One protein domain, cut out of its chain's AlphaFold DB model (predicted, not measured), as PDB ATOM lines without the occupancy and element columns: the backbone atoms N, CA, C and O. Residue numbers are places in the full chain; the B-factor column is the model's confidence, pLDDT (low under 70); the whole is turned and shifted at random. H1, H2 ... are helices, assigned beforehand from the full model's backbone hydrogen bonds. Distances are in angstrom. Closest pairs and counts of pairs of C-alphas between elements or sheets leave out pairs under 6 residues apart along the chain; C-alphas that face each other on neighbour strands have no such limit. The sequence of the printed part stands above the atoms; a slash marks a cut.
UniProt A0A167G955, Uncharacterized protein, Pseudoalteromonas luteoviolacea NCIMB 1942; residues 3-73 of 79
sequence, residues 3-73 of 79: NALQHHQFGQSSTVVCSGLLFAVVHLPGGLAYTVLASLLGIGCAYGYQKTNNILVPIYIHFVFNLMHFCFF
ATOM      1  N   ASN A   3      23.922   6.278 -33.895       50.50
ATOM      2  CA  ASN A   3      23.310   6.841 -32.681       50.50
ATOM      3  C   ASN A   3      23.766   8.273 -32.336       50.50
ATOM      4  O   ASN A   3      23.016   9.017 -31.714       50.50
ATOM      5  N   ALA A   4      24.961   8.699 -32.766       50.38
ATOM      6  CA  ALA A   4      25.474  10.045 -32.471       50.38
ATOM      7  C   ALA A   4      24.800  11.149 -33.313       50.38
ATOM      8  O   ALA A   4      24.632  12.272 -32.847       50.38
ATOM      9  N   LEU A   5      24.358  10.822 -34.533       50.66
ATOM     10  CA  LEU A   5      23.643  11.761 -35.407       50.66
ATOM     11  C   LEU A   5      22.188  11.963 -34.961       50.66
ATOM     12  O   LEU A   5      21.653  13.062 -35.078       50.66
ATOM     13  N   GLN A   6      21.563  10.926 -34.392       50.28
ATOM     14  CA  GLN A   6      20.182  10.976 -33.903       50.28
ATOM     15  C   GLN A   6      20.022  11.947 -32.723       50.28
ATOM     16  O   GLN A   6      19.091  12.743 -32.724       50.28
ATOM     17  N   HIS A   7      20.955  11.962 -31.764       48.56
ATOM     18  CA  HIS A   7      20.881  12.875 -30.613       48.56
ATOM     19  C   HIS A   7      21.014  14.356 -31.010       48.56
ATOM     20  O   HIS A   7      20.340  15.214 -30.440       48.56
ATOM     21  N   HIS A   8      21.840  14.650 -32.020       52.19
ATOM     22  CA  HIS A   8      22.004  16.005 -32.547       52.19
ATOM     23  C   HIS A   8      20.762  16.463 -33.322       52.19
ATOM     24  O   HIS A   8      20.313  17.591 -33.147       52.19
ATOM     25  N   GLN A   9      20.162  15.584 -34.130       54.94
ATOM     26  CA  GLN A   9      18.964  15.901 -34.914       54.94
ATOM     27  C   GLN A   9      17.688  16.003 -34.060       54.94
ATOM     28  O   GLN A   9      16.852  16.868 -34.315       54.94
ATOM     29  N   PHE A  10      17.537  15.181 -33.015       54.00
ATOM     30  CA  PHE A  10      16.381  15.258 -32.111       54.00
ATOM     31  C   PHE A  10      16.382  16.535 -31.260       54.00
ATOM     32  O   PHE A  10      15.340  17.177 -31.134       54.00
ATOM     33  N   GLY A  11      17.544  16.947 -30.733       63.81
ATOM     34  CA  GLY A  11      17.686  18.243 -30.056       63.81
ATOM     35  C   GLY A  11      17.460  19.432 -30.999       63.81
ATOM     36  O   GLY A  11      16.947  20.481 -30.609       63.81
ATOM     37  N   GLN A  12      17.794  19.254 -32.274       69.69
ATOM     38  CA  GLN A  12      17.592  20.255 -33.312       69.69
ATOM     39  C   GLN A  12      16.111  20.450 -33.660       69.69
ATOM     40  O   GLN A  12      15.652  21.594 -33.703       69.69
ATOM     41  N   SER A  13      15.346  19.373 -33.848       79.56
ATOM     42  CA  SER A  13      13.906  19.472 -34.116       79.56
ATOM     43  C   SER A  13      13.131  20.022 -32.918       79.56
ATOM     44  O   SER A  13      12.241  20.853 -33.100       79.56
ATOM     45  N   SER A  14      13.486  19.630 -31.687       82.44
ATOM     46  CA  SER A  14      12.834  20.169 -30.486       82.44
ATOM     47  C   SER A  14      13.084  21.669 -30.317       82.44
ATOM     48  O   SER A  14      12.159  22.403 -29.984       82.44
ATOM     49  N   THR A  15      14.290  22.153 -30.631       86.50
ATOM     50  CA  THR A  15      14.621  23.586 -30.574       86.50
ATOM     51  C   THR A  15      13.787  24.402 -31.565       86.50
ATOM     52  O   THR A  15      13.285  25.470 -31.213       86.50
ATOM     53  N   VAL A  16      13.585  23.887 -32.783       88.62
ATOM     54  CA  VAL A  16      12.750  24.539 -33.806       88.62
ATOM     55  C   VAL A  16      11.292  24.620 -33.351       88.62
ATOM     56  O   VAL A  16      10.686  25.689 -33.422       88.62
ATOM     57  N   VAL A  17      10.745  23.517 -32.829       89.62
ATOM     58  CA  VAL A  17       9.361  23.474 -32.331       89.62
ATOM     59  C   VAL A  17       9.184  24.393 -31.120       89.62
ATOM     60  O   VAL A  17       8.258  25.200 -31.104       89.62
ATOM     61  N   CYS A  18      10.085  24.340 -30.136       91.25
ATOM     62  CA  CYS A  18      10.034  25.212 -28.961       91.25
ATOM     63  C   CYS A  18      10.119  26.693 -29.339       91.25
ATOM     64  O   CYS A  18       9.346  27.497 -28.825       91.25
ATOM     65  N   SER A  19      11.018  27.063 -30.257       90.12
ATOM     66  CA  SER A  19      11.143  28.447 -30.722       90.12
ATOM     67  C   SER A  19       9.863  28.926 -31.413       90.12
ATOM     68  O   SER A  19       9.367  30.006 -31.091       90.12
ATOM     69  N   GLY A  20       9.275  28.097 -32.281       90.44
ATOM     70  CA  GLY A  20       8.000  28.393 -32.933       90.44
ATOM     71  C   GLY A  20       6.828  28.541 -31.961       90.44
ATOM     72  O   GLY A  20       6.036  29.472 -32.098       90.44
ATOM     73  N   LEU A  21       6.736  27.671 -30.949       91.00
ATOM     74  CA  LEU A  21       5.688  27.739 -29.925       91.00
ATOM     75  C   LEU A  21       5.822  28.984 -29.045       91.00
ATOM     76  O   LEU A  21       4.836  29.686 -28.838       91.00
ATOM     77  N   LEU A  22       7.030  29.291 -28.562       92.00
ATOM     78  CA  LEU A  22       7.278  30.503 -27.773       92.00
ATOM     79  C   LEU A  22       6.946  31.761 -28.577       92.00
ATOM     80  O   LEU A  22       6.322  32.681 -28.051       92.00
ATOM     81  N   PHE A  23       7.308  31.775 -29.862       90.50
ATOM     82  CA  PHE A  23       6.952  32.862 -30.763       90.50
ATOM     83  C   PHE A  23       5.428  32.990 -30.898       90.50
ATOM     84  O   PHE A  23       4.893  34.081 -30.722       90.50
ATOM     85  N   ALA A  24       4.709  31.886 -31.109       90.69
ATOM     86  CA  ALA A  24       3.250  31.878 -31.208       90.69
ATOM     87  C   ALA A  24       2.558  32.420 -29.947       90.69
ATOM     88  O   ALA A  24       1.653  33.242 -30.055       90.69
ATOM     89  N   VAL A  25       3.003  32.007 -28.754       92.56
ATOM     90  CA  VAL A  25       2.392  32.402 -27.469       92.56
ATOM     91  C   VAL A  25       2.358  33.923 -27.295       92.56
ATOM     92  O   VAL A  25       1.347  34.467 -26.855       92.56
ATOM     93  N   VAL A  26       3.417  34.626 -27.698       92.06
ATOM     94  CA  VAL A  26       3.477  36.098 -27.627       92.06
ATOM     95  C   VAL A  26       2.454  36.768 -28.561       92.06
ATOM     96  O   VAL A  26       2.032  37.892 -28.305       92.06
ATOM     97  N   HIS A  27       2.005  36.070 -29.607       88.75
ATOM     98  CA  HIS A  27       1.076  36.585 -30.616       88.75
ATOM     99  C   HIS A  27      -0.397  36.216 -30.337       88.75
ATOM    100  O   HIS A  27      -1.274  36.621 -31.102       88.75
ATOM    101  N   LEU A  28      -0.689  35.536 -29.216       89.56
ATOM    102  CA  LEU A  28      -2.057  35.244 -28.754       89.56
ATOM    103  C   LEU A  28      -2.993  36.467 -28.710       89.56
ATOM    104  O   LEU A  28      -4.141  36.331 -29.145       89.56
ATOM    105  N   PRO A  29      -2.554  37.666 -28.266       88.00
ATOM    106  CA  PRO A  29      -3.408  38.856 -28.256       88.00
ATOM    107  C   PRO A  29      -3.887  39.303 -29.647       88.00
ATOM    108  O   PRO A  29      -4.904  39.981 -29.743       88.00
ATOM    109  N   GLY A  30      -3.192  38.914 -30.725       79.94
ATOM    110  CA  GLY A  30      -3.592  39.210 -32.108       79.94
ATOM    111  C   GLY A  30      -4.658  38.262 -32.673       79.94
ATOM    112  O   GLY A  30      -5.027  38.376 -33.841       79.94
ATOM    113  N   GLY A  31      -5.153  37.316 -31.868       88.00
ATOM    114  CA  GLY A  31      -6.181  36.349 -32.248       88.00
ATOM    115  C   GLY A  31      -5.622  34.999 -32.703       88.00
ATOM    116  O   GLY A  31      -4.444  34.846 -33.034       88.00
ATOM    117  N   LEU A  32      -6.491  33.984 -32.727       87.19
ATOM    118  CA  LEU A  32      -6.094  32.595 -32.987       87.19
ATOM    119  C   LEU A  32      -5.513  32.392 -34.392       87.19
ATOM    120  O   LEU A  32      -4.496  31.720 -34.540       87.19
ATOM    121  N   ALA A  33      -6.112  33.005 -35.418       87.38
ATOM    122  CA  ALA A  33      -5.607  32.910 -36.788       87.38
ATOM    123  C   ALA A  33      -4.185  33.487 -36.907       87.38
ATOM    124  O   ALA A  33      -3.298  32.856 -37.479       87.38
ATOM    125  N   TYR A  34      -3.950  34.650 -36.294       86.38
ATOM    126  CA  TYR A  34      -2.640  35.294 -36.267       86.38
ATOM    127  C   TYR A  34      -1.615  34.482 -35.470       86.38
ATOM    128  O   TYR A  34      -0.485  34.313 -35.915       86.38
ATOM    129  N   THR A  35      -2.029  33.890 -34.350       90.19
ATOM    130  CA  THR A  35      -1.195  32.995 -33.532       90.19
ATOM    131  C   THR A  35      -0.720  31.776 -34.322       90.19
ATOM    132  O   THR A  35       0.459  31.422 -34.271       90.19
ATOM    133  N   VAL A  36      -1.619  31.132 -35.077       90.81
ATOM    134  CA  VAL A  36      -1.273  29.963 -35.900       90.81
ATOM    135  C   VAL A  36      -0.273  30.360 -36.986       90.81
ATOM    136  O   VAL A  36       0.756  29.702 -37.141       90.81
ATOM    137  N   LEU A  37      -0.517  31.468 -37.688       90.62
ATOM    138  CA  LEU A  37       0.406  31.985 -38.702       90.62
ATOM    139  C   LEU A  37       1.767  32.377 -38.106       90.62
ATOM    140  O   LEU A  37       2.805  32.027 -38.667       90.62
ATOM    141  N   ALA A  38       1.776  33.027 -36.942       91.25
ATOM    142  CA  ALA A  38       2.992  33.363 -36.208       91.25
ATOM    143  C   ALA A  38       3.780  32.102 -35.825       91.25
ATOM    144  O   ALA A  38       5.000  32.082 -35.972       91.25
ATOM    145  N   SER A  39       3.106  31.022 -35.412       93.50
ATOM    146  CA  SER A  39       3.768  29.747 -35.104       93.50
ATOM    147  C   SER A  39       4.490  29.162 -36.323       93.50
ATOM    148  O   SER A  39       5.657  28.781 -36.224       93.50
ATOM    149  N   LEU A  40       3.838  29.169 -37.494       92.94
ATOM    150  CA  LEU A  40       4.421  28.696 -38.750       92.94
ATOM    151  C   LEU A  40       5.625  29.552 -39.159       92.94
ATOM    152  O   LEU A  40       6.662  29.009 -39.544       92.94
ATOM    153  N   LEU A  41       5.517  30.876 -39.018       93.75
ATOM    154  CA  LEU A  41       6.619  31.797 -39.288       93.75
ATOM    155  C   LEU A  41       7.803  31.557 -38.342       93.75
ATOM    156  O   LEU A  41       8.942  31.474 -38.797       93.75
ATOM    157  N   GLY A  42       7.543  31.399 -37.041       93.62
ATOM    158  CA  GLY A  42       8.567  31.126 -36.030       93.62
ATOM    159  C   GLY A  42       9.312  29.814 -36.294       93.62
ATOM    160  O   GLY A  42      10.544  29.789 -36.257       93.62
ATOM    161  N   ILE A  43       8.585  28.750 -36.656       94.12
ATOM    162  CA  ILE A  43       9.173  27.471 -37.089       94.12
ATOM    163  C   ILE A  43      10.032  27.672 -38.344       94.12
ATOM    164  O   ILE A  43      11.165  27.190 -38.393       94.12
ATOM    165  N   GLY A  44       9.531  28.409 -39.340       92.69
ATOM    166  CA  GLY A  44      10.259  28.707 -40.577       92.69
ATOM    167  C   GLY A  44      11.567  29.466 -40.334       92.69
ATOM    168  O   GLY A  44      12.608  29.094 -40.880       92.69
ATOM    169  N   CYS A  45      11.548  30.471 -39.458       94.06
ATOM    170  CA  CYS A  45      12.739  31.214 -39.048       94.06
ATOM    171  C   CYS A  45      13.758  30.312 -38.335       94.06
ATOM    172  O   CYS A  45      14.938  30.304 -38.700       94.06
ATOM    173  N   ALA A  46      13.313  29.523 -37.353       92.12
ATOM    174  CA  ALA A  46      14.189  28.627 -36.601       92.12
ATOM    175  C   ALA A  46      14.804  27.535 -37.495       92.12
ATOM    176  O   ALA A  46      16.003  27.261 -37.405       92.12
ATOM    177  N   TYR A  47      14.017  26.964 -38.410       92.44
ATOM    178  CA  TYR A  47      14.496  25.996 -39.397       92.44
ATOM    179  C   TYR A  47      15.493  26.619 -40.386       92.44
ATOM    180  O   TYR A  47      16.549  26.041 -40.657       92.44
ATOM    181  N   GLY A  48      15.195  27.820 -40.893       91.56
ATOM    182  CA  GLY A  48      16.073  28.555 -41.803       91.56
ATOM    183  C   GLY A  48      17.432  28.858 -41.174       91.56
ATOM    184  O   GLY A  48      18.469  28.609 -41.794       91.56
ATOM    185  N   TYR A  49      17.443  29.309 -39.917       91.31
ATOM    186  CA  TYR A  49      18.681  29.505 -39.164       91.31
ATOM    187  C   TYR A  49      19.430  28.189 -38.949       91.31
ATOM    188  O   TYR A  49      20.619  28.109 -39.234       91.31
ATOM    189  N   GLN A  50      18.743  27.133 -38.517       89.31
ATOM    190  CA  GLN A  50      19.363  25.831 -38.270       89.31
ATOM    191  C   GLN A  50      20.043  25.247 -39.515       89.31
ATOM    192  O   GLN A  50      21.126  24.671 -39.417       89.31
ATOM    193  N   LYS A  51      19.426  25.393 -40.692       88.69
ATOM    194  CA  LYS A  51      19.988  24.893 -41.954       88.69
ATOM    195  C   LYS A  51      21.184  25.697 -42.446       88.69
ATOM    196  O   LYS A  51      22.066  25.126 -43.080       88.69
ATOM    197  N   THR A  52      21.193  27.002 -42.200       90.88
ATOM    198  CA  THR A  52      22.151  27.921 -42.833       90.88
ATOM    199  C   THR A  52      23.207  28.460 -41.876       90.88
ATOM    200  O   THR A  52      24.208  29.002 -42.333       90.88
ATOM    201  N   ASN A  53      22.996  28.315 -40.562       90.81
ATOM    202  CA  ASN A  53      23.746  28.978 -39.490       90.81
ATOM    203  C   ASN A  53      23.925  30.490 -39.731       90.81
ATOM    204  O   ASN A  53      24.903  31.090 -39.292       90.81
ATOM    205  N   ASN A  54      22.985  31.113 -40.448       92.38
ATOM    206  CA  ASN A  54      23.052  32.509 -40.848       92.38
ATOM    207  C   ASN A  54      21.799  33.243 -40.373       92.38
ATOM    208  O   ASN A  54      20.686  32.919 -40.784       92.38
ATOM    209  N   ILE A  55      21.985  34.260 -39.530       93.88
ATOM    210  CA  ILE A  55      20.897  35.084 -38.987       93.88
ATOM    211  C   ILE A  55      20.179  35.919 -40.054       93.88
ATOM    212  O   ILE A  55      19.034  36.309 -39.854       93.88
ATOM    213  N   LEU A  56      20.805  36.175 -41.206       96.50
ATOM    214  CA  LEU A  56      20.170  36.928 -42.287       96.50
ATOM    215  C   LEU A  56      18.976  36.168 -42.870       96.50
ATOM    216  O   LEU A  56      17.999  36.786 -43.273       96.50
ATOM    217  N   VAL A  57      19.010  34.834 -42.865       95.12
ATOM    218  CA  VAL A  57      17.925  33.997 -43.395       95.12
ATOM    219  C   VAL A  57      16.612  34.188 -42.625       95.12
ATOM    220  O   VAL A  57      15.626  34.559 -43.262       95.12
ATOM    221  N   PRO A  58      16.543  34.010 -41.288       94.69
ATOM    222  CA  PRO A  58      15.327  34.311 -40.537       94.69
ATOM    223  C   PRO A  58      14.934  35.792 -40.607       94.69
ATOM    224  O   PRO A  58      13.741  36.081 -40.635       94.69
ATOM    225  N   ILE A  59      15.893  36.727 -40.705       95.69
ATOM    226  CA  ILE A  59      15.588  38.153 -40.914       95.69
ATOM    227  C   ILE A  59      14.835  38.351 -42.234       95.69
ATOM    228  O   ILE A  59      13.791  38.996 -42.237       95.69
ATOM    229  N   TYR A  60      15.309  37.764 -43.337       97.25
ATOM    230  CA  TYR A  60      14.628  37.849 -44.631       97.25
ATOM    231  C   TYR A  60      13.265  37.164 -44.614       97.25
ATOM    232  O   TYR A  60      12.304  37.749 -45.104       97.25
ATOM    233  N   ILE A  61      13.154  35.964 -44.032       95.25
ATOM    234  CA  ILE A  61      11.873  35.248 -43.912       95.25
ATOM    235  C   ILE A  61      10.855  36.119 -43.172       95.25
ATOM    236  O   ILE A  61       9.752  36.349 -43.670       95.25
ATOM    237  N   HIS A  62      11.242  36.645 -42.010       93.50
ATOM    238  CA  HIS A  62      10.372  37.488 -41.206       93.50
ATOM    239  C   HIS A  62      10.025  38.792 -41.933       93.50
ATOM    240  O   HIS A  62       8.855  39.165 -42.000       93.50
ATOM    241  N   PHE A  63      11.010  39.471 -42.520       95.38
ATOM    242  CA  PHE A  63      10.804  40.722 -43.246       95.38
ATOM    243  C   PHE A  63       9.870  40.548 -44.445       95.38
ATOM    244  O   PHE A  63       8.916  41.304 -44.585       95.38
ATOM    245  N   VAL A  64      10.105  39.538 -45.284       94.94
ATOM    246  CA  VAL A  64       9.296  39.276 -46.481       94.94
ATOM    247  C   VAL A  64       7.867  38.890 -46.101       94.94
ATOM    248  O   VAL A  64       6.928  39.354 -46.744       94.94
ATOM    249  N   PHE A  65       7.680  38.107 -45.035       92.31
ATOM    250  CA  PHE A  65       6.346  37.800 -44.519       92.31
ATOM    251  C   PHE A  65       5.612  39.063 -44.055       92.31
ATOM    252  O   PHE A  65       4.472  39.292 -44.453       92.31
ATOM    253  N   ASN A  66       6.278  39.922 -43.277       90.00
ATOM    254  CA  ASN A  66       5.700  41.197 -42.847       90.00
ATOM    255  C   ASN A  66       5.428  42.136 -44.024       90.00
ATOM    256  O   ASN A  66       4.401  42.801 -44.035       90.00
ATOM    257  N   LEU A  67       6.305  42.173 -45.027       92.00
ATOM    258  CA  LEU A  67       6.111  42.969 -46.234       92.00
ATOM    259  C   LEU A  67       4.899  42.471 -47.027       92.00
ATOM    260  O   LEU A  67       4.079  43.280 -47.448       92.00
ATOM    261  N   MET A  68       4.741  41.153 -47.187       89.88
ATOM    262  CA  MET A  68       3.543  40.580 -47.806       89.88
ATOM    263  C   MET A  68       2.286  40.924 -47.009       89.88
ATOM    264  O   MET A  68       1.285  41.318 -47.601       89.88
ATOM    265  N   HIS A  69       2.346  40.835 -45.679       84.38
ATOM    266  CA  HIS A  69       1.260  41.290 -44.820       84.38
ATOM    267  C   HIS A  69       0.926  42.756 -45.034       84.38
ATOM    268  O   HIS A  69      -0.219  43.079 -45.318       84.38
ATOM    269  N   PHE A  70       1.917  43.630 -44.998       85.81
ATOM    270  CA  PHE A  70       1.720  45.054 -45.202       85.81
ATOM    271  C   PHE A  70       1.152  45.389 -46.595       85.81
ATOM    272  O   PHE A  70       0.245  46.212 -46.705       85.81
ATOM    273  N   CYS A  71       1.659  44.755 -47.656       87.62
ATOM    274  CA  CYS A  71       1.281  45.058 -49.038       87.62
ATOM    275  C   CYS A  71      -0.038  44.408 -49.482       87.62
ATOM    276  O   CYS A  71      -0.803  45.042 -50.205       87.62
ATOM    277  N   PHE A  72      -0.287  43.151 -49.101       81.56
ATOM    278  CA  PHE A  72      -1.428  42.365 -49.594       81.56
ATOM    279  C   PHE A  72      -2.540  42.207 -48.563       81.56
ATOM    280  O   PHE A  72      -3.713  42.164 -48.925       81.56
ATOM    281  N   PHE A  73      -2.190  42.141 -47.280       71.75
ATOM    282  CA  PHE A  73      -3.149  42.074 -46.184       71.75
ATOM    283  C   PHE A  73      -3.286  43.474 -45.574       71.75
ATOM    284  O   PHE A  73      -2.909  43.708 -44.429       71.75
TER     285      PHE A  73
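This is residues 3 to 73 of the 79 residues of an uncharacterized protein of Pseudoalteromonas luteoviolacea NCIMB 1942 (UniProt A0A167G955). Three helices fold as a flat zigzag: the longest, H1, makes a hairpin with H2, which slants back between H1 and H3, and H3 makes a second hairpin with H2. Residues 3 to 11 of H1 stick out at one end, residues 66 to 73 at the other. The 71 printed residues are all helix in class, with H1, H2 and H3 in chain order, only just loose, close to compact, with a radius of gyration of the C-alphas of 13.6 A, spanning 46 by 24 by 13 A.

H1, residues 3 to 26, begins at C-alpha (23.310, 6.841, -32.681) and is 35.7 A long. H2, residues 32 to 52, measures 30.3 A. H3, residues 56 to 72, measures 23.4 A and ends at C-alpha (-1.428, 42.365, -49.594).

H1 and H2 touch, closest at the C-alphas of Gly 20 and Gly 42, 4.2 A. They run opposite ways at a steep tilt of 35.4 degrees, only just past shallow. H2 touches H3 with residues 41 to 49 alone, closest at the C-alphas of Cys 45 and Pro 58, 4.3 A; they run opposite ways at a shallow tilt of 31 degrees. H1 and H3 are apart. Every O i to N i+4 pair is within hydrogen-bond range in H2 and H3; in H1, 17 of 20 are.

The farthest C-alphas, Asn 3 and Cys 71, are 47.0 A apart. The printed part has no cut, and both links are tight. Residues 3 to 12 have pLDDT under 70.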